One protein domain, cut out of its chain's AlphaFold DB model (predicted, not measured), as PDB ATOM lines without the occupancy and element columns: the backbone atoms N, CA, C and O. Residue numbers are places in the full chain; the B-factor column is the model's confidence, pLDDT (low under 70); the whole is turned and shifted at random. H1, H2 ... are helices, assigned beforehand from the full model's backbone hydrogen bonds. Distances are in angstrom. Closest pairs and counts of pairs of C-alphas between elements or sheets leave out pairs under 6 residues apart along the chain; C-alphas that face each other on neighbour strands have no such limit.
ATOM      1  N   ASP A   2     171.824 231.000 234.387       50.16
ATOM      2  CA  ASP A   2     170.963 230.488 233.302       50.16
ATOM      3  C   ASP A   2     171.493 230.736 231.883       50.16
ATOM      4  O   ASP A   2     171.224 229.952 230.978       50.16
ATOM      5  N   ALA A   3     172.298 231.784 231.677       56.88
ATOM      6  CA  ALA A   3     172.893 232.090 230.372       56.88
ATOM      7  C   ALA A   3     173.924 231.036 229.914       56.88
ATOM      8  O   ALA A   3     173.987 230.708 228.733       56.88
ATOM      9  N   LEU A   4     174.701 230.472 230.849       51.22
ATOM     10  CA  LEU A   4     175.683 229.417 230.567       51.22
ATOM     11  C   LEU A   4     175.001 228.069 230.314       51.22
ATOM     12  O   LEU A   4     175.372 227.376 229.374       51.22
ATOM     13  N   ARG A   5     173.945 227.740 231.070       53.28
ATOM     14  CA  ARG A   5     173.128 226.537 230.836       53.28
ATOM     15  C   ARG A   5     172.432 226.576 229.469       53.28
ATOM     16  O   ARG A   5     172.466 225.587 228.752       53.28
ATOM     17  N   ARG A   6     171.927 227.744 229.055       57.16
ATOM     18  CA  ARG A   6     171.369 227.938 227.706       57.16
ATOM     19  C   ARG A   6     172.408 227.804 226.593       57.16
ATOM     20  O   ARG A   6     172.056 227.313 225.535       57.16
ATOM     21  N   ARG A   7     173.669 228.218 226.801       54.34
ATOM     22  CA  ARG A   7     174.767 228.016 225.823       54.34
ATOM     23  C   ARG A   7     175.172 226.554 225.688       54.34
ATOM     24  O   ARG A   7     175.517 226.100 224.610       54.34
ATOM     25  N   VAL A   8     175.123 225.843 226.797       52.81
ATOM     26  CA  VAL A   8     175.400 224.416 226.909       52.81
ATOM     27  C   VAL A   8     174.296 223.579 226.225       52.81
ATOM     28  O   VAL A   8     174.591 222.555 225.620       52.81
ATOM     29  N   GLU A   9     173.053 224.068 226.222       56.47
ATOM     30  CA  GLU A   9     171.932 223.542 225.424       56.47
ATOM     31  C   GLU A   9     171.916 224.049 223.968       56.47
ATOM     32  O   GLU A   9     171.023 223.680 223.201       56.47
ATOM     33  N   ARG A  10     172.876 224.889 223.541       62.44
ATOM     34  CA  ARG A  10     172.863 225.381 222.160       62.44
ATOM     35  C   ARG A  10     173.270 224.282 221.182       62.44
ATOM     36  O   ARG A  10     174.310 223.645 221.372       62.44
ATOM     37  N   PRO A  11     172.542 224.160 220.057       67.06
ATOM     38  CA  PRO A  11     172.890 223.231 218.983       67.06
ATOM     39  C   PRO A  11     174.286 223.512 218.410       67.06
ATOM     40  O   PRO A  11     174.918 222.617 217.869       67.06
ATOM     41  N   GLU A  12     174.805 224.725 218.594       73.94
ATOM     42  CA  GLU A  12     176.138 225.175 218.188       73.94
ATOM     43  C   GLU A  12     177.283 224.267 218.676       73.94
ATOM     44  O   GLU A  12     178.158 223.905 217.889       73.94
ATOM     45  N   ALA A  13     177.269 223.853 219.949       70.31
ATOM     46  CA  ALA A  13     178.305 222.969 220.494       70.31
ATOM     47  C   ALA A  13     178.230 221.564 219.876       70.31
ATOM     48  O   ALA A  13     179.252 220.932 219.603       70.31
ATOM     49  N   LEU A  14     177.007 221.100 219.612       77.44
ATOM     50  CA  LEU A  14     176.744 219.807 218.995       77.44
ATOM     51  C   LEU A  14     177.130 219.810 217.509       77.44
ATOM     52  O   LEU A  14     177.716 218.843 217.032       77.44
ATOM     53  N   VAL A  15     176.888 220.918 216.802       81.56
ATOM     54  CA  VAL A  15     177.316 221.133 215.411       81.56
ATOM     55  C   VAL A  15     178.838 221.131 215.309       81.56
ATOM     56  O   VAL A  15     179.376 220.461 214.431       81.56
ATOM     57  N   LEU A  16     179.548 221.811 216.218       80.12
ATOM     58  CA  LEU A  16     181.013 221.793 216.226       80.12
ATOM     59  C   LEU A  16     181.551 220.378 216.481       80.12
ATOM     60  O   LEU A  16     182.443 219.916 215.768       80.12
ATOM     61  N   ALA A  17     180.985 219.674 217.466       79.19
ATOM     62  CA  ALA A  17     181.368 218.300 217.766       79.19
ATOM     63  C   ALA A  17     181.108 217.365 216.575       79.19
ATOM     64  O   ALA A  17     181.980 216.573 216.213       79.19
ATOM     65  N   ALA A  18     179.952 217.494 215.921       81.50
ATOM     66  CA  ALA A  18     179.605 216.728 214.731       81.50
ATOM     67  C   ALA A  18     180.549 217.036 213.557       81.50
ATOM     68  O   ALA A  18     181.032 216.108 212.910       81.50
ATOM     69  N   ALA A  19     180.876 218.309 213.319       85.25
ATOM     70  CA  ALA A  19     181.797 218.720 212.262       85.25
ATOM     71  C   ALA A  19     183.208 218.147 212.480       85.25
ATOM     72  O   ALA A  19     183.769 217.526 211.579       85.25
ATOM     73  N   LEU A  20     183.763 218.287 213.691       82.50
ATOM     74  CA  LEU A  20     185.084 217.747 214.036       82.50
ATOM     75  C   LEU A  20     185.122 216.218 213.933       82.50
ATOM     76  O   LEU A  20     186.091 215.660 213.417       82.50
ATOM     77  N   SER A  21     184.050 215.549 214.362       81.44
ATOM     78  CA  SER A  21     183.916 214.091 214.259       81.44
ATOM     79  C   SER A  21     183.806 213.625 212.809       81.44
ATOM     80  O   SER A  21     184.435 212.641 212.433       81.44
ATOM     81  N   GLY A  22     183.063 214.353 211.970       82.25
ATOM     82  CA  GLY A  22     182.973 214.082 210.535       82.25
ATOM     83  C   GLY A  22     184.325 214.230 209.835       82.25
ATOM     84  O   GLY A  22     184.720 213.361 209.059       82.25
ATOM     85  N   LEU A  23     185.085 215.278 210.172       83.62
ATOM     86  CA  LEU A  23     186.457 215.449 209.687       83.62
ATOM     87  C   LEU A  23     187.392 214.331 210.160       83.62
ATOM     88  O   LEU A  23     188.237 213.880 209.386       83.62
ATOM     89  N   ALA A  24     187.244 213.875 211.406       83.50
ATOM     90  CA  ALA A  24     188.027 212.759 211.926       83.50
ATOM     91  C   ALA A  24     187.726 211.469 211.153       83.50
ATOM     92  O   ALA A  24     188.654 210.798 210.706       83.50
ATOM     93  N   ALA A  25     186.444 211.189 210.902       83.81
ATOM     94  CA  ALA A  25     185.999 210.045 210.112       83.81
ATOM     95  C   ALA A  25     186.577 210.062 208.692       83.81
ATOM     96  O   ALA A  25     187.096 209.056 208.210       83.81
ATOM     97  N   TYR A  26     186.546 211.226 208.038       84.81
ATOM     98  CA  TYR A  26     187.167 211.406 206.730       84.81
ATOM     99  C   TYR A  26     188.683 211.155 206.796       84.81
ATOM    100  O   TYR A  26     189.228 210.430 205.964       84.81
ATOM    101  N   GLY A  27     189.366 211.665 207.827       79.38
ATOM    102  CA  GLY A  27     190.802 211.455 208.046       79.38
ATOM    103  C   GLY A  27     191.217 209.992 208.275       79.38
ATOM    104  O   GLY A  27     192.369 209.632 208.010       79.38
ATOM    105  N   TRP A  28     190.303 209.121 208.710       84.19
ATOM    106  CA  TRP A  28     190.576 207.684 208.846       84.19
ATOM    107  C   TRP A  28     190.743 206.990 207.495       84.19
ATOM    108  O   TRP A  28     191.589 206.108 207.354       84.19
ATOM    109  N   LEU A  29     189.965 207.419 206.503       81.50
ATOM    110  CA  LEU A  29     189.929 206.840 205.159       81.50
ATOM    111  C   LEU A  29     190.846 207.587 204.179       81.50
ATOM    112  O   LEU A  29     191.191 207.067 203.118       81.50
ATOM    113  N   ALA A  30     191.252 208.808 204.529       83.75
ATOM    114  CA  ALA A  30     192.006 209.683 203.652       83.75
ATOM    115  C   ALA A  30     193.484 209.253 203.457       83.75
ATOM    116  O   ALA A  30     194.122 208.719 204.378       83.75
ATOM    117  N   PRO A  31     194.081 209.549 202.282       79.94
ATOM    118  CA  PRO A  31     195.524 209.437 202.057       79.94
ATOM    119  C   PRO A  31     196.339 210.335 203.010       79.94
ATOM    120  O   PRO A  31     195.816 211.349 203.471       79.94
ATOM    121  N   PRO A  32     197.639 210.059 203.247       77.94
ATOM    122  CA  PRO A  32     198.460 210.785 204.229       77.94
ATOM    123  C   PRO A  32     198.489 212.306 204.026       77.94
ATOM    124  O   PRO A  32     198.433 213.063 204.990       77.94
ATOM    125  N   PHE A  33     198.525 212.758 202.771       80.12
ATOM    126  CA  PHE A  33     198.464 214.181 202.433       80.12
ATOM    127  C   PHE A  33     197.153 214.829 202.905       80.12
ATOM    128  O   PHE A  33     197.161 215.871 203.555       80.12
ATOM    129  N   TRP A  34     196.022 214.173 202.646       83.94
ATOM    130  CA  TRP A  34     194.704 214.663 203.039       83.94
ATOM    131  C   TRP A  34     194.483 214.625 204.552       83.94
ATOM    132  O   TRP A  34     193.748 215.459 205.066       83.94
ATOM    133  N   VAL A  35     195.165 213.733 205.278       82.25
ATOM    134  CA  VAL A  35     195.182 213.749 206.752       82.25
ATOM    135  C   VAL A  35     195.818 215.031 207.286       82.25
ATOM    136  O   VAL A  35     195.322 215.612 208.246       82.25
ATOM    137  N   ALA A  36     196.900 215.511 206.669       81.81
ATOM    138  CA  ALA A  36     197.504 216.776 207.080       81.81
ATOM    139  C   ALA A  36     196.535 217.951 206.861       81.81
ATOM    140  O   ALA A  36     196.393 218.810 207.731       81.81
ATOM    141  N   VAL A  37     195.812 217.945 205.734       84.38
ATOM    142  CA  VAL A  37     194.774 218.943 205.433       84.38
ATOM    143  C   VAL A  37     193.636 218.882 206.454       84.38
ATOM    144  O   VAL A  37     193.212 219.916 206.963       84.38
ATOM    145  N   THR A  38     193.154 217.690 206.807       86.12
ATOM    146  CA  THR A  38     192.055 217.549 207.772       86.12
ATOM    147  C   THR A  38     192.468 217.965 209.173       86.12
ATOM    148  O   THR A  38     191.695 218.639 209.844       86.12
ATOM    149  N   ILE A  39     193.696 217.651 209.590       84.81
ATOM    150  CA  ILE A  39     194.277 218.131 210.848       84.81
ATOM    151  C   ILE A  39     194.347 219.662 210.855       84.81
ATOM    152  O   ILE A  39     193.945 220.284 211.835       84.81
ATOM    153  N   ALA A  40     194.793 220.288 209.762       83.38
ATOM    154  CA  ALA A  40     194.835 221.746 209.660       83.38
ATOM    155  C   ALA A  40     193.434 222.370 209.794       83.38
ATOM    156  O   ALA A  40     193.251 223.339 210.533       83.38
ATOM    157  N   ILE A  41     192.425 221.776 209.148       85.69
ATOM    158  CA  ILE A  41     191.031 222.222 209.263       85.69
ATOM    159  C   ILE A  41     190.492 221.993 210.683       85.69
ATOM    160  O   ILE A  41     189.810 222.862 211.216       85.69
ATOM    161  N   GLN A  42     190.815 220.872 211.332       86.75
ATOM    162  CA  GLN A  42     190.424 220.603 212.723       86.75
ATOM    163  C   GLN A  42     191.047 221.594 213.701       86.75
ATOM    164  O   GLN A  42     190.376 222.026 214.636       86.75
ATOM    165  N   LEU A  43     192.302 221.986 213.476       83.62
ATOM    166  CA  LEU A  43     192.966 223.021 214.262       83.62
ATOM    167  C   LEU A  43     192.279 224.375 214.090       83.62
ATOM    168  O   LEU A  43     191.975 225.037 215.083       83.62
ATOM    169  N   ALA A  44     191.965 224.752 212.848       82.50
ATOM    170  CA  ALA A  44     191.242 225.984 212.560       82.50
ATOM    171  C   ALA A  44     189.840 225.976 213.194       82.50
ATOM    172  O   ALA A  44     189.507 226.874 213.964       82.50
ATOM    173  N   LEU A  45     189.032 224.943 212.944       84.12
ATOM    174  CA  LEU A  45     187.674 224.831 213.483       84.12
ATOM    175  C   LEU A  45     187.658 224.708 215.006       84.12
ATOM    176  O   LEU A  45     186.824 225.328 215.658       84.12
ATOM    177  N   GLY A  46     188.573 223.934 215.587       78.88
ATOM    178  CA  GLY A  46     188.661 223.755 217.031       78.88
ATOM    179  C   GLY A  46     189.066 225.042 217.750       78.88
ATOM    180  O   GLY A  46     188.465 225.366 218.773       78.88
ATOM    181  N   GLY A  47     190.009 225.808 217.187       77.25
ATOM    182  CA  GLY A  47     190.436 227.100 217.730       77.25
ATOM    183  C   GLY A  47     189.397 228.208 217.534       77.25
ATOM    184  O   GLY A  47     188.985 228.852 218.494       77.25
ATOM    185  N   PHE A  48     188.908 228.416 216.308       80.19
ATOM    186  CA  PHE A  48     187.895 229.448 216.043       80.19
ATOM    187  C   PHE A  48     186.547 229.116 216.694       80.19
ATOM    188  O   PHE A  48     185.901 229.998 217.264       80.19
ATOM    189  N   GLY A  49     186.137 227.847 216.667       78.81
ATOM    190  CA  GLY A  49     184.885 227.387 217.261       78.81
ATOM    191  C   GLY A  49     184.848 227.573 218.776       78.81
ATOM    192  O   GLY A  49     183.830 228.008 219.312       78.81
ATOM    193  N   THR A  50     185.959 227.329 219.479       73.38
ATOM    194  CA  THR A  50     186.024 227.584 220.930       73.38
ATOM    195  C   THR A  50     185.976 229.057 221.277       73.38
ATOM    196  O   THR A  50     185.262 229.418 222.212       73.38
ATOM    197  N   VAL A  51     186.683 229.914 220.537       75.62
ATOM    198  CA  VAL A  51     186.602 231.372 220.732       75.62
ATOM    199  C   VAL A  51     185.163 231.852 220.557       75.62
ATOM    200  O   VAL A  51     184.677 232.659 221.347       75.62
ATOM    201  N   TRP A  52     184.451 231.305 219.572       75.81
ATOM    202  CA  TRP A  52     183.060 231.653 219.312       75.81
ATOM    203  C   TRP A  52     182.095 231.164 220.414       75.81
ATOM    204  O   TRP A  52     181.216 231.910 220.847       75.81
ATOM    205  N   LEU A  53     182.300 229.950 220.945       72.88
ATOM    206  CA  LEU A  53     181.469 229.354 222.006       72.88
ATOM    207  C   LEU A  53     181.703 229.975 223.395       72.88
ATOM    208  O   LEU A  53     180.744 230.291 224.110       72.88
ATOM    209  N   ILE A  54     182.970 230.136 223.784       69.19
ATOM    210  CA  ILE A  54     183.391 230.570 225.127       69.19
ATOM    211  C   ILE A  54     183.438 232.103 225.221       69.19
ATOM    212  O   ILE A  54     183.150 232.668 226.275       69.19
ATOM    213  N   GLY A  55     183.722 232.788 224.110       68.19
ATOM    214  CA  GLY A  55     183.947 234.231 224.067       68.19
ATOM    215  C   GLY A  55     185.422 234.614 224.227       68.19
ATOM    216  O   GLY A  55     186.307 233.760 224.354       68.19
ATOM    217  N   ALA A  56     185.676 235.927 224.189       62.69
ATOM    218  CA  ALA A  56     187.019 236.504 224.217       62.69
ATOM    219  C   ALA A  56     187.836 236.051 225.439       62.69
ATOM    220  O   ALA A  56     187.291 235.847 226.526       62.69
ATOM    221  N   ALA A  57     189.150 235.918 225.236       61.88
ATOM    222  CA  ALA A  57     190.100 235.411 226.218       61.88
ATOM    223  C   ALA A  57     189.951 236.095 227.580       61.88
ATOM    224  O   ALA A  57     190.205 237.288 227.738       61.88
ATOM    225  N   GLN A  58     189.554 235.312 228.582       61.38
ATOM    226  CA  GLN A  58     189.488 235.778 229.959       61.38
ATOM    227  C   GLN A  58     190.860 235.574 230.626       61.38
ATOM    228  O   GLN A  58     191.350 234.439 230.650       61.38
ATOM    229  N   PRO A  59     191.467 236.616 231.235       56.44
ATOM    230  CA  PRO A  59     192.813 236.558 231.826       56.44
ATOM    231  C   PRO A  59     193.007 235.442 232.861       56.44
ATOM    232  O   PRO A  59     194.120 234.998 233.119       56.44
ATOM    233  N   ARG A  60     191.909 234.970 233.460       60.19
ATOM    234  CA  ARG A  60     191.902 233.963 234.525       60.19
ATOM    235  C   ARG A  60     191.879 232.512 234.019       60.19
ATOM    236  O   ARG A  60     192.106 231.601 234.814       60.19
ATOM    237  N   LEU A  61     191.572 232.280 232.737       60.97
ATOM    238  CA  LEU A  61     191.348 230.934 232.185       60.97
ATOM    239  C   LEU A  61     192.542 230.352 231.410       60.97
ATOM    240  O   LEU A  61     192.626 229.131 231.300       60.97
ATOM    241  N   GLY A  62     193.498 231.178 230.977       65.94
ATOM    242  CA  GLY A  62     194.697 230.739 230.252       65.94
ATOM    243  C   GLY A  62     194.417 230.336 228.796       65.94
ATOM    244  O   GLY A  62     193.447 229.643 228.494       65.94
ATOM    245  N   TYR A  63     195.290 230.757 227.878       66.19
ATOM    246  CA  TYR A  63     195.107 230.584 226.427       66.19
ATOM    247  C   TYR A  63     195.105 229.122 225.950       66.19
ATOM    248  O   TYR A  63     194.587 228.828 224.876       66.19
ATOM    249  N   ALA A  64     195.630 228.193 226.752       65.81
ATOM    250  CA  ALA A  64     195.718 226.778 226.398       65.81
ATOM    251  C   ALA A  64     194.348 226.108 226.161       65.81
ATOM    252  O   ALA A  64     194.260 225.161 225.385       65.81
ATOM    253  N   ARG A  65     193.268 226.632 226.760       69.00
ATOM    254  CA  ARG A  65     191.915 226.047 226.669       69.00
ATOM    255  C   ARG A  65     191.262 226.147 225.293       69.00
ATOM    256  O   ARG A  65     190.339 225.404 224.978       69.00
ATOM    257  N   TYR A  66     191.727 227.069 224.460       70.44
ATOM    258  CA  TYR A  66     191.205 227.214 223.102       70.44
ATOM    259  C   TYR A  66     191.741 226.125 222.163       70.44
ATOM    260  O   TYR A  66     191.153 225.845 221.124       70.44
ATOM    261  N   ALA A  67     192.836 225.459 222.543       76.00
ATOM    262  CA  ALA A  67     193.408 224.370 221.763       76.00
ATOM    263  C   ALA A  67     192.830 222.996 222.139       76.00
ATOM    264  O   ALA A  67     192.920 222.070 221.337       76.00
ATOM    265  N   THR A  68     192.214 222.839 223.315       78.75
ATOM    266  CA  THR A  68     191.795 221.531 223.850       78.75
ATOM    267  C   THR A  68     190.928 220.705 222.889       78.75
ATOM    268  O   THR A  68     191.283 219.556 222.618       78.75
ATOM    269  N   PRO A  69     189.830 221.235 222.310       78.88
ATOM    270  CA  PRO A  69     188.990 220.438 221.415       78.88
ATOM    271  C   PRO A  69     189.637 220.210 220.051       78.88
ATOM    272  O   PRO A  69     189.372 219.194 219.411       78.88
ATOM    273  N   ALA A  70     190.516 221.117 219.622       81.50
ATOM    274  CA  ALA A  70     191.305 220.934 218.416       81.50
ATOM    275  C   ALA A  70     192.263 219.742 218.573       81.50
ATOM    276  O   ALA A  70     192.268 218.833 217.747       81.50
ATOM    277  N   VAL A  71     193.008 219.699 219.681       79.94
ATOM    278  CA  VAL A  71     193.909 218.587 220.013       79.94
ATOM    279  C   VAL A  71     193.118 217.287 220.184       79.94
ATOM    280  O   VAL A  71     193.527 216.261 219.650       79.94
ATOM    281  N   ALA A  72     191.948 217.332 220.832       81.62
ATOM    282  CA  ALA A  72     191.056 216.178 220.960       81.62
ATOM    283  C   ALA A  72     190.666 215.579 219.599       81.62
ATOM    284  O   ALA A  72     190.795 214.372 219.392       81.62
ATOM    285  N   ALA A  73     190.234 216.422 218.656       79.88
ATOM    286  CA  ALA A  73     189.851 215.991 217.314       79.88
ATOM    287  C   ALA A  73     191.041 215.418 216.524       79.88
ATOM    288  O   ALA A  73     190.915 214.372 215.882       79.88
ATOM    289  N   VAL A  74     192.213 216.052 216.619       83.19
ATOM    290  CA  VAL A  74     193.437 215.583 215.952       83.19
ATOM    291  C   VAL A  74     193.867 214.222 216.495       83.19
ATOM    292  O   VAL A  74     194.096 213.291 215.720       83.19
ATOM    293  N   SER A  75     193.903 214.058 217.818       80.75
ATOM    294  CA  SER A  75     194.226 212.777 218.447       80.75
ATOM    295  C   SER A  75     193.268 211.671 218.048       80.75
ATOM    296  O   SER A  75     193.698 210.554 217.787       80.75
ATOM    297  N   LEU A  76     191.977 211.977 217.962       81.38
ATOM    298  CA  LEU A  76     190.955 211.022 217.558       81.38
ATOM    299  C   LEU A  76     191.094 210.610 216.089       81.38
ATOM    300  O   LEU A  76     190.899 209.447 215.735       81.38
ATOM    301  N   THR A  77     191.485 211.551 215.233       82.06
ATOM    302  CA  THR A  77     191.790 211.286 213.821       82.06
ATOM    303  C   THR A  77     192.977 210.341 213.694       82.06
ATOM    304  O   THR A  77     192.924 209.372 212.942       82.06
ATOM    305  N   LEU A  78     194.034 210.581 214.471       80.12
ATOM    306  CA  LEU A  78     195.228 209.740 214.484       80.12
ATOM    307  C   LEU A  78     194.947 208.359 215.096       80.12
ATOM    308  O   LEU A  78     195.348 207.346 214.528       80.12
ATOM    309  N   ALA A  79     194.224 208.302 216.215       79.19
ATOM    310  CA  ALA A  79     193.894 207.060 216.906       79.19
ATOM    311  C   ALA A  79     192.936 206.177 216.094       79.19
ATOM    312  O   ALA A  79     193.133 204.968 216.010       79.19
ATOM    313  N   GLY A  80     191.930 206.761 215.438       76.62
ATOM    314  CA  GLY A  80     190.979 205.993 214.632       76.62
ATOM    315  C   GLY A  80     191.602 205.351 213.390       76.62
ATOM    316  O   GLY A  80     191.086 204.347 212.909       76.62
ATOM    317  N   ARG A  81     192.772 205.820 212.929       76.62
ATOM    318  CA  ARG A  81     193.546 205.130 211.879       76.62
ATOM    319  C   ARG A  81     194.144 203.800 212.334       76.62
ATOM    320  O   ARG A  81     194.441 202.961 211.489       76.62
ATOM    321  N   LEU A  82     194.314 203.594 213.640       74.25
ATOM    322  CA  LEU A  82     194.728 202.300 214.190       74.25
ATOM    323  C   LEU A  82     193.586 201.281 214.149       74.25
ATOM    324  O   LEU A  82     193.819 200.075 214.101       74.25
ATOM    325  N   VAL A  83     192.343 201.763 214.174       71.94
ATOM    326  CA  VAL A  83     191.146 200.929 214.161       71.94
ATOM    327  C   VAL A  83     190.806 200.623 212.707       71.94
ATOM    328  O   VAL A  83     190.216 201.440 212.012       71.94
ATOM    329  N   GLY A  84     191.219 199.457 212.214       72.38
ATOM    330  CA  GLY A  84     190.876 199.000 210.866       72.38
ATOM    331  C   GLY A  84     189.478 198.374 210.781       72.38
ATOM    332  O   GLY A  84     189.010 197.726 211.717       72.38
ATOM    333  N   GLY A  85     188.834 198.505 209.619       78.25
ATOM    334  CA  GLY A  85     187.640 197.732 209.265       78.25
ATOM    335  C   GLY A  85     186.332 198.217 209.919       78.25
ATOM    336  O   GLY A  85     186.185 199.405 210.202       78.25
ATOM    337  N   PRO A  86     185.350 197.322 210.145       77.38
ATOM    338  CA  PRO A  86     183.985 197.701 210.525       77.38
ATOM    339  C   PRO A  86     183.882 198.334 211.919       77.38
ATOM    340  O   PRO A  86     182.893 199.006 212.204       77.38
ATOM    341  N   LEU A  87     184.904 198.189 212.776       76.56
ATOM    342  CA  LEU A  87     184.931 198.866 214.075       76.56
ATOM    343  C   LEU A  87     184.915 200.396 213.945       76.56
ATOM    344  O   LEU A  87     184.409 201.058 214.846       76.56
ATOM    345  N   GLN A  88     185.386 200.968 212.830       79.31
ATOM    346  CA  GLN A  88     185.341 202.420 212.605       79.31
ATOM    347  C   GLN A  88     183.913 202.986 212.687       79.31
ATOM    348  O   GLN A  88     183.716 204.087 213.197       79.31
ATOM    349  N   LEU A  89     182.905 202.211 212.268       77.81
ATOM    350  CA  LEU A  89     181.495 202.614 212.333       77.81
ATOM    351  C   LEU A  89     180.994 202.758 213.776       77.81
ATOM    352  O   LEU A  89     180.161 203.615 214.047       77.81
ATOM    353  N   VAL A  90     181.523 201.954 214.704       81.81
ATOM    354  CA  VAL A  90     181.194 202.020 216.139       81.81
ATOM    355  C   VAL A  90     182.004 203.112 216.838       81.81
ATOM    356  O   VAL A  90     181.517 203.764 217.760       81.81
ATOM    357  N   VAL A  91     183.233 203.360 216.379       80.06
ATOM    358  CA  VAL A  91     184.087 204.423 216.926       80.06
ATOM    359  C   VAL A  91     183.544 205.809 216.579       80.06
ATOM    360  O   VAL A  91     183.721 206.729 217.368       80.06
ATOM    361  N   LEU A  92     182.835 205.977 215.461       80.06
ATOM    362  CA  LEU A  92     182.270 207.268 215.059       80.06
ATOM    363  C   LEU A  92     181.264 207.883 216.060       80.06
ATOM    364  O   LEU A  92     181.460 209.032 216.458       80.06
ATOM    365  N   PRO A  93     180.203 207.189 216.515       78.56
ATOM    366  CA  PRO A  93     179.312 207.745 217.533       78.56
ATOM    367  C   PRO A  93     180.039 207.965 218.865       78.56
ATOM    368  O   PRO A  93     179.793 208.964 219.539       78.56
ATOM    369  N   LEU A  94     180.986 207.090 219.219       81.06
ATOM    370  CA  LEU A  94     181.810 207.265 220.416       81.06
ATOM    371  C   LEU A  94     182.679 208.530 220.321       81.06
ATOM    372  O   LEU A  94     182.799 209.272 221.292       81.06
ATOM    373  N   ALA A  95     183.232 208.805 219.140       79.62
ATOM    374  CA  ALA A  95     184.003 209.999 218.825       79.62
ATOM    375  C   ALA A  95     183.177 211.281 219.005       79.62
ATOM    376  O   ALA A  95     183.652 212.226 219.636       79.62
ATOM    377  N   ILE A  96     181.928 211.279 218.527       79.44
ATOM    378  CA  ILE A  96     180.990 212.395 218.712       79.44
ATOM    379  C   ILE A  96     180.753 212.651 220.200       79.44
ATOM    380  O   ILE A  96     180.895 213.786 220.654       79.44
ATOM    381  N   VAL A  97     180.438 211.603 220.970       81.75
ATOM    382  CA  VAL A  97     180.199 211.720 222.416       81.75
ATOM    383  C   VAL A  97     181.447 212.215 223.146       81.75
ATOM    384  O   VAL A  97     181.339 213.049 224.041       81.75
ATOM    385  N   LEU A  98     182.633 211.753 222.750       79.94
ATOM    386  CA  LEU A  98     183.896 212.143 223.371       79.94
ATOM    387  C   LEU A  98     184.245 213.610 223.089       79.94
ATOM    388  O   LEU A  98     184.524 214.352 224.028       79.94
ATOM    389  N   ILE A  99     184.172 214.055 221.830       79.88
ATOM    390  CA  ILE A  99     184.419 215.462 221.471       79.88
ATOM    391  C   ILE A  99     183.377 216.365 222.135       79.88
ATOM    392  O   ILE A  99     183.736 217.387 222.722       79.88
ATOM    393  N   PHE A 100     182.102 215.975 222.102       80.56
ATOM    394  CA  PHE A 100     181.043 216.712 222.785       80.56
ATOM    395  C   PHE A 100     181.291 216.786 224.297       80.56
ATOM    396  O   PHE A 100     181.168 217.857 224.886       80.56
ATOM    397  N   GLY A 101     181.713 215.684 224.919       78.44
ATOM    398  CA  GLY A 101     182.062 215.621 226.336       78.44
ATOM    399  C   GLY A 101     183.232 216.535 226.710       78.44
ATOM    400  O   GLY A 101     183.176 217.195 227.746       78.44
ATOM    401  N   VAL A 102     184.258 216.639 225.858       76.69
ATOM    402  CA  VAL A 102     185.387 217.567 226.054       76.69
ATOM    403  C   VAL A 102     184.918 219.020 225.977       76.69
ATOM    404  O   VAL A 102     185.209 219.806 226.878       76.69
ATOM    405  N   VAL A 103     184.140 219.374 224.949       76.50
ATOM    406  CA  VAL A 103     183.568 220.725 224.809       76.50
ATOM    407  C   VAL A 103     182.669 221.059 226.003       76.50
ATOM    408  O   VAL A 103     182.741 222.155 226.559       76.50
ATOM    409  N   TRP A 104     181.860 220.098 226.446       74.19
ATOM    410  CA  TRP A 104     181.003 220.235 227.616       74.19
ATOM    411  C   TRP A 104     181.800 220.454 228.903       74.19
ATOM    412  O   TRP A 104     181.468 221.344 229.686       74.19
ATOM    413  N   ALA A 105     182.856 219.672 229.129       72.19
ATOM    414  CA  ALA A 105     183.717 219.817 230.298       72.19
ATOM    415  C   ALA A 105     184.369 221.207 230.334       72.19
ATOM    416  O   ALA A 105     184.335 221.862 231.373       72.19
ATOM    417  N   GLU A 106     184.867 221.705 229.199       72.19
ATOM    418  CA  GLU A 106     185.430 223.059 229.095       72.19
ATOM    419  C   GLU A 106     184.398 224.145 229.430       72.19
ATOM    420  O   GLU A 106     184.686 225.070 230.197       72.19
ATOM    421  N   LEU A 107     183.159 224.002 228.947       72.12
ATOM    422  CA  LEU A 107     182.062 224.915 229.289       72.12
ATOM    423  C   LEU A 107     181.731 224.887 230.790       72.12
ATOM    424  O   LEU A 107     181.465 225.933 231.385       72.12
ATOM    425  N   GLN A 108     181.779 223.719 231.432       71.88
ATOM    426  CA  GLN A 108     181.509 223.590 232.867       71.88
ATOM    427  C   GLN A 108     182.658 224.116 233.737       71.88
ATOM    428  O   GLN A 108     182.407 224.720 234.784       71.88
ATOM    429  N   VAL A 109     183.914 223.961 233.305       70.06
ATOM    430  CA  VAL A 109     185.060 224.596 233.975       70.06
ATOM    431  C   VAL A 109     185.008 226.113 233.794       70.06
ATOM    432  O   VAL A 109     185.297 226.839 234.744       70.06
ATOM    433  N   ALA A 110     184.596 226.620 232.628       67.00
ATOM    434  CA  ALA A 110     184.341 228.050 232.435       67.00
ATOM    435  C   ALA A 110     183.198 228.566 233.328       67.00
ATOM    436  O   ALA A 110     183.254 229.692 233.818       67.00
ATOM    437  N   ALA A 111     182.208 227.718 233.622       68.38
ATOM    438  CA  ALA A 111     181.152 227.994 234.596       68.38
ATOM    439  C   ALA A 111     181.583 227.827 236.070       68.38
ATOM    440  O   ALA A 111     180.779 228.099 236.962       68.38
ATOM    441  N   GLY A 112     182.811 227.364 236.340       68.25
ATOM    442  CA  GLY A 112     183.336 227.131 237.690       68.25
ATOM    443  C   GLY A 112     182.757 225.909 238.416       68.25
ATOM    444  O   GLY A 112     182.856 225.839 239.637       68.25
ATOM    445  N   ARG A 113     182.130 224.961 237.703       64.62
ATOM    446  CA  ARG A 113     181.406 223.820 238.303       64.62
ATOM    447  C   ARG A 113     182.198 222.520 238.396       64.62
ATOM    448  O   ARG A 113     181.803 221.637 239.151       64.62
ATOM    449  N   THR A 114     183.279 222.373 237.634       63.06
ATOM    450  CA  THR A 114     184.018 221.105 237.538       63.06
ATOM    451  C   THR A 114     185.466 221.285 237.987       63.06
ATOM    452  O   THR A 114     186.103 222.269 237.595       63.06
ATOM    453  N   PRO A 115     186.014 220.362 238.799       60.97
ATOM    454  CA  PRO A 115     187.423 220.395 239.173       60.97
ATOM    455  C   PRO A 115     188.321 220.208 237.939       60.97
ATOM    456  O   PRO A 115     188.048 219.372 237.079       60.97
ATOM    457  N   ARG A 116     189.419 220.978 237.868       64.06
ATOM    458  CA  ARG A 116     190.392 220.961 236.750       64.06
ATOM    459  C   ARG A 116     190.964 219.569 236.452       64.06
ATOM    460  O   ARG A 116     191.254 219.265 235.302       64.06
ATOM    461  N   LEU A 117     191.034 218.715 237.470       61.72
ATOM    462  CA  LEU A 117     191.637 217.387 237.404       61.72
ATOM    463  C   LEU A 117     190.998 216.475 236.338       61.72
ATOM    464  O   LEU A 117     191.700 215.710 235.684       61.72
ATOM    465  N   THR A 118     189.684 216.585 236.110       61.25
ATOM    466  CA  THR A 118     188.979 215.793 235.085       61.25
ATOM    467  C   THR A 118     189.370 216.206 233.663       61.25
ATOM    468  O   THR A 118     189.433 215.360 232.774       61.25
ATOM    469  N   VAL A 119     189.651 217.496 233.444       63.59
ATOM    470  CA  VAL A 119     190.097 218.021 232.143       63.59
ATOM    471  C   VAL A 119     191.559 217.664 231.890       63.59
ATOM    472  O   VAL A 119     191.908 217.262 230.786       63.59
ATOM    473  N   ASP A 120     192.403 217.723 232.920       66.81
ATOM    474  CA  ASP A 120     193.810 217.339 232.784       66.81
ATOM    475  C   ASP A 120     193.953 215.841 232.450       66.81
ATOM    476  O   ASP A 120     194.720 215.468 231.563       66.81
ATOM    477  N   LEU A 121     193.159 214.971 233.087       67.38
ATOM    478  CA  LEU A 121     193.149 213.530 232.797       67.38
ATOM    479  C   LEU A 121     192.666 213.208 231.376       67.38
ATOM    480  O   LEU A 121     193.244 212.340 230.718       67.38
ATOM    481  N   SER A 122     191.632 213.899 230.884       67.00
ATOM    482  CA  SER A 122     191.163 213.693 229.509       67.00
ATOM    483  C   SER A 122     192.200 214.171 228.493       67.00
ATOM    484  O   SER A 122     192.440 213.473 227.507       67.00
ATOM    485  N   LEU A 123     192.895 215.280 228.770       68.25
ATOM    486  CA  LEU A 123     193.988 215.785 227.941       68.25
ATOM    487  C   LEU A 123     195.141 214.779 227.836       68.25
ATOM    488  O   LEU A 123     195.623 214.505 226.739       68.25
ATOM    489  N   VAL A 124     195.562 214.191 228.959       72.12
ATOM    490  CA  VAL A 124     196.619 213.166 228.973       72.12
ATOM    491  C   VAL A 124     196.210 211.957 228.130       72.12
ATOM    492  O   VAL A 124     196.997 211.492 227.303       72.12
ATOM    493  N   GLY A 125     194.966 211.487 228.270       67.12
ATOM    494  CA  GLY A 125     194.437 210.391 227.452       67.12
ATOM    495  C   GLY A 125     194.422 210.719 225.954       67.12
ATOM    496  O   GLY A 125     194.827 209.900 225.129       67.12
ATOM    497  N   ILE A 126     194.027 211.943 225.603       71.94
ATOM    498  CA  ILE A 126     194.022 212.466 224.231       71.94
ATOM    499  C   ILE A 126     195.441 212.499 223.645       71.94
ATOM    500  O   ILE A 126     195.653 212.057 222.514       71.94
ATOM    501  N   VAL A 127     196.430 212.997 224.389       71.69
ATOM    502  CA  VAL A 127     197.827 213.065 223.923       71.69
ATOM    503  C   VAL A 127     198.409 211.663 223.739       71.69
ATOM    504  O   VAL A 127     199.074 211.397 222.737       71.69
ATOM    505  N   PHE A 128     198.110 210.739 224.652       70.69
ATOM    506  CA  PHE A 128     198.551 209.350 224.542       70.69
ATOM    507  C   PHE A 128     197.945 208.648 223.315       70.69
ATOM    508  O   PHE A 128     198.648 207.950 222.583       70.69
ATOM    509  N   ALA A 129     196.661 208.892 223.032       64.81
ATOM    510  CA  ALA A 129     195.988 208.377 221.841       64.81
ATOM    511  C   ALA A 129     196.598 208.927 220.536       64.81
ATOM    512  O   ALA A 129     196.806 208.166 219.589       64.81
ATOM    513  N   ALA A 130     196.957 210.218 220.494       66.75
ATOM    514  CA  ALA A 130     197.701 210.796 219.370       66.75
ATOM    515  C   ALA A 130     199.065 210.127 219.187       66.75
ATOM    516  O   ALA A 130     199.403 209.737 218.070       66.75
ATOM    517  N   ALA A 131     199.836 209.971 220.267       65.44
ATOM    518  CA  ALA A 131     201.156 209.350 220.214       65.44
ATOM    519  C   ALA A 131     201.083 207.914 219.665       65.44
ATOM    520  O   ALA A 131     201.862 207.549 218.782       65.44
ATOM    521  N   ALA A 132     200.095 207.131 220.111       65.62
ATOM    522  CA  ALA A 132     199.830 205.798 219.577       65.62
ATOM    523  C   ALA A 132     199.463 205.833 218.080       65.62
ATOM    524  O   ALA A 132     199.971 205.030 217.297       65.62
ATOM    525  N   GLY A 133     198.618 206.781 217.661       58.75
ATOM    526  CA  GLY A 133     198.224 206.952 216.260       58.75
ATOM    527  C   GLY A 133     199.392 207.318 215.338       58.75
ATOM    528  O   GLY A 133     199.545 206.738 214.263       58.75
ATOM    529  N   VAL A 134     200.272 208.224 215.781       66.12
ATOM    530  CA  VAL A 134     201.504 208.585 215.055       66.12
ATOM    531  C   VAL A 134     202.452 207.389 214.958       66.12
ATOM    532  O   VAL A 134     203.010 207.134 213.888       66.12
ATOM    533  N   ALA A 135     202.590 206.611 216.036       61.81
ATOM    534  CA  ALA A 135     203.417 205.409 216.037       61.81
ATOM    535  C   ALA A 135     202.937 204.352 215.023       61.81
ATOM    536  O   ALA A 135     203.769 203.661 214.429       61.81
ATOM    537  N   GLY A 136     201.623 204.260 214.783       59.38
ATOM    538  CA  GLY A 136     201.037 203.400 213.747       59.38
ATOM    539  C   GLY A 136     201.152 203.945 212.318       59.38
ATOM    540  O   GLY A 136     201.179 203.162 211.371       59.38
ATOM    541  N   LEU A 137     201.265 205.266 212.140       61.03
ATOM    542  CA  LEU A 137     201.475 205.914 210.835       61.03
ATOM    543  C   LEU A 137     202.899 205.711 210.299       61.03
ATOM    544  O   LEU A 137     203.089 205.595 209.087       61.03
ATOM    545  N   PHE A 138     203.888 205.617 211.191       63.75
ATOM    546  CA  PHE A 138     205.292 205.399 210.837       63.75
ATOM    547  C   PHE A 138     205.874 204.165 211.545       63.75
ATOM    548  O   PHE A 138     206.794 204.299 212.351       63.75
TER     549      PHE A 138
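What this domain is: This is residues 2 to 138 of the 210 residues of an uncharacterized protein of Chloroflexi bacterium (UniProt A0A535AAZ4). Look for an elongated up-and-down bundle of five helices, H2, H3, H5, H6 and H7, each running against the one before it; H5 is in the middle and touches the other four. H1 extends the bundle at one end, and the little helix H4 packs on H3. The printed part has 137 residues with seven named helices, H1 to H7 in chain order, and no named strand: all helix. It is compact, with a radius of gyration of the C-alphas of 14.8 A, and spans 44 by 26 by 24 A.

How they stand to each other: Begin at H1, residues 2 to 8, which only just touches H6, residues 87 to 110, with 3 pairs of C-alphas within 8 A; the closest are those of Val 8 and Trp 104, 7.0 A apart. Next, H2, residues 11 to 29, and H3, residues 32 to 54, touch as a hairpin, closest at the C-alphas of Gly 27 and Val 35, 5.1 A, at a shallow tilt of 10 degrees. H2 touches H6 at a steep tilt of 38 degrees, closest at Ala 17 and Phe 100, C-alphas 5.3 A apart. H4, residues 63 to 66, touches H3 with the C-alphas of Gly 47 and Tyr 66 closest, 5.4 A. H5, residues 68 to 80, touches H3 closest at the C-alphas of Gly 46 and Ala 70, 4.1 A. With residues 20 to 28 alone, H2 touches H5, closest at the C-alphas of Ala 24 and Thr 77, 4.5 A. H5 and H6 are a hairpin, closest at the C-alphas of Pro 69 and Val 103, 6.4 A. H7, residues 116 to 137, touches H5 closest at the C-alphas of Ser 75 and Ala 130, 4.1 A; it is apart from H2 and H3. H6 and H7 form a hairpin too, closest at the C-alphas of Ala 105 and Val 119, 6.9 A. In H1, H3, H5 and H7 every O i to N i+4 pair is within hydrogen-bond range, in H2 14 of 15 and in H6 18 of 20; H4 is too short for such a pair.

Where its parts are: Find C-alpha 2 at (170.963, 230.488, 233.302), where H1 begins. H2 covers 27.4 A, H3 32.5 A and H5 18.1 A. H6 starts at (184.931, 198.866, 214.075) and covers 34.5 A, with a kink of 26 degrees near residue 94. H7 covers 32.0 A, ending with C-alpha 137 at (201.475, 205.914, 210.835).

The domain as a whole: The C-alphas farthest apart are those of Asp 2 and Phe 138, 48.1 A. The printed part has no cut, and no link is long. The mean pLDDT of the printed part is 73.4; look for values under 70 at 47 residues, among them 2 to 11, 54 to 65 and 110 to 123.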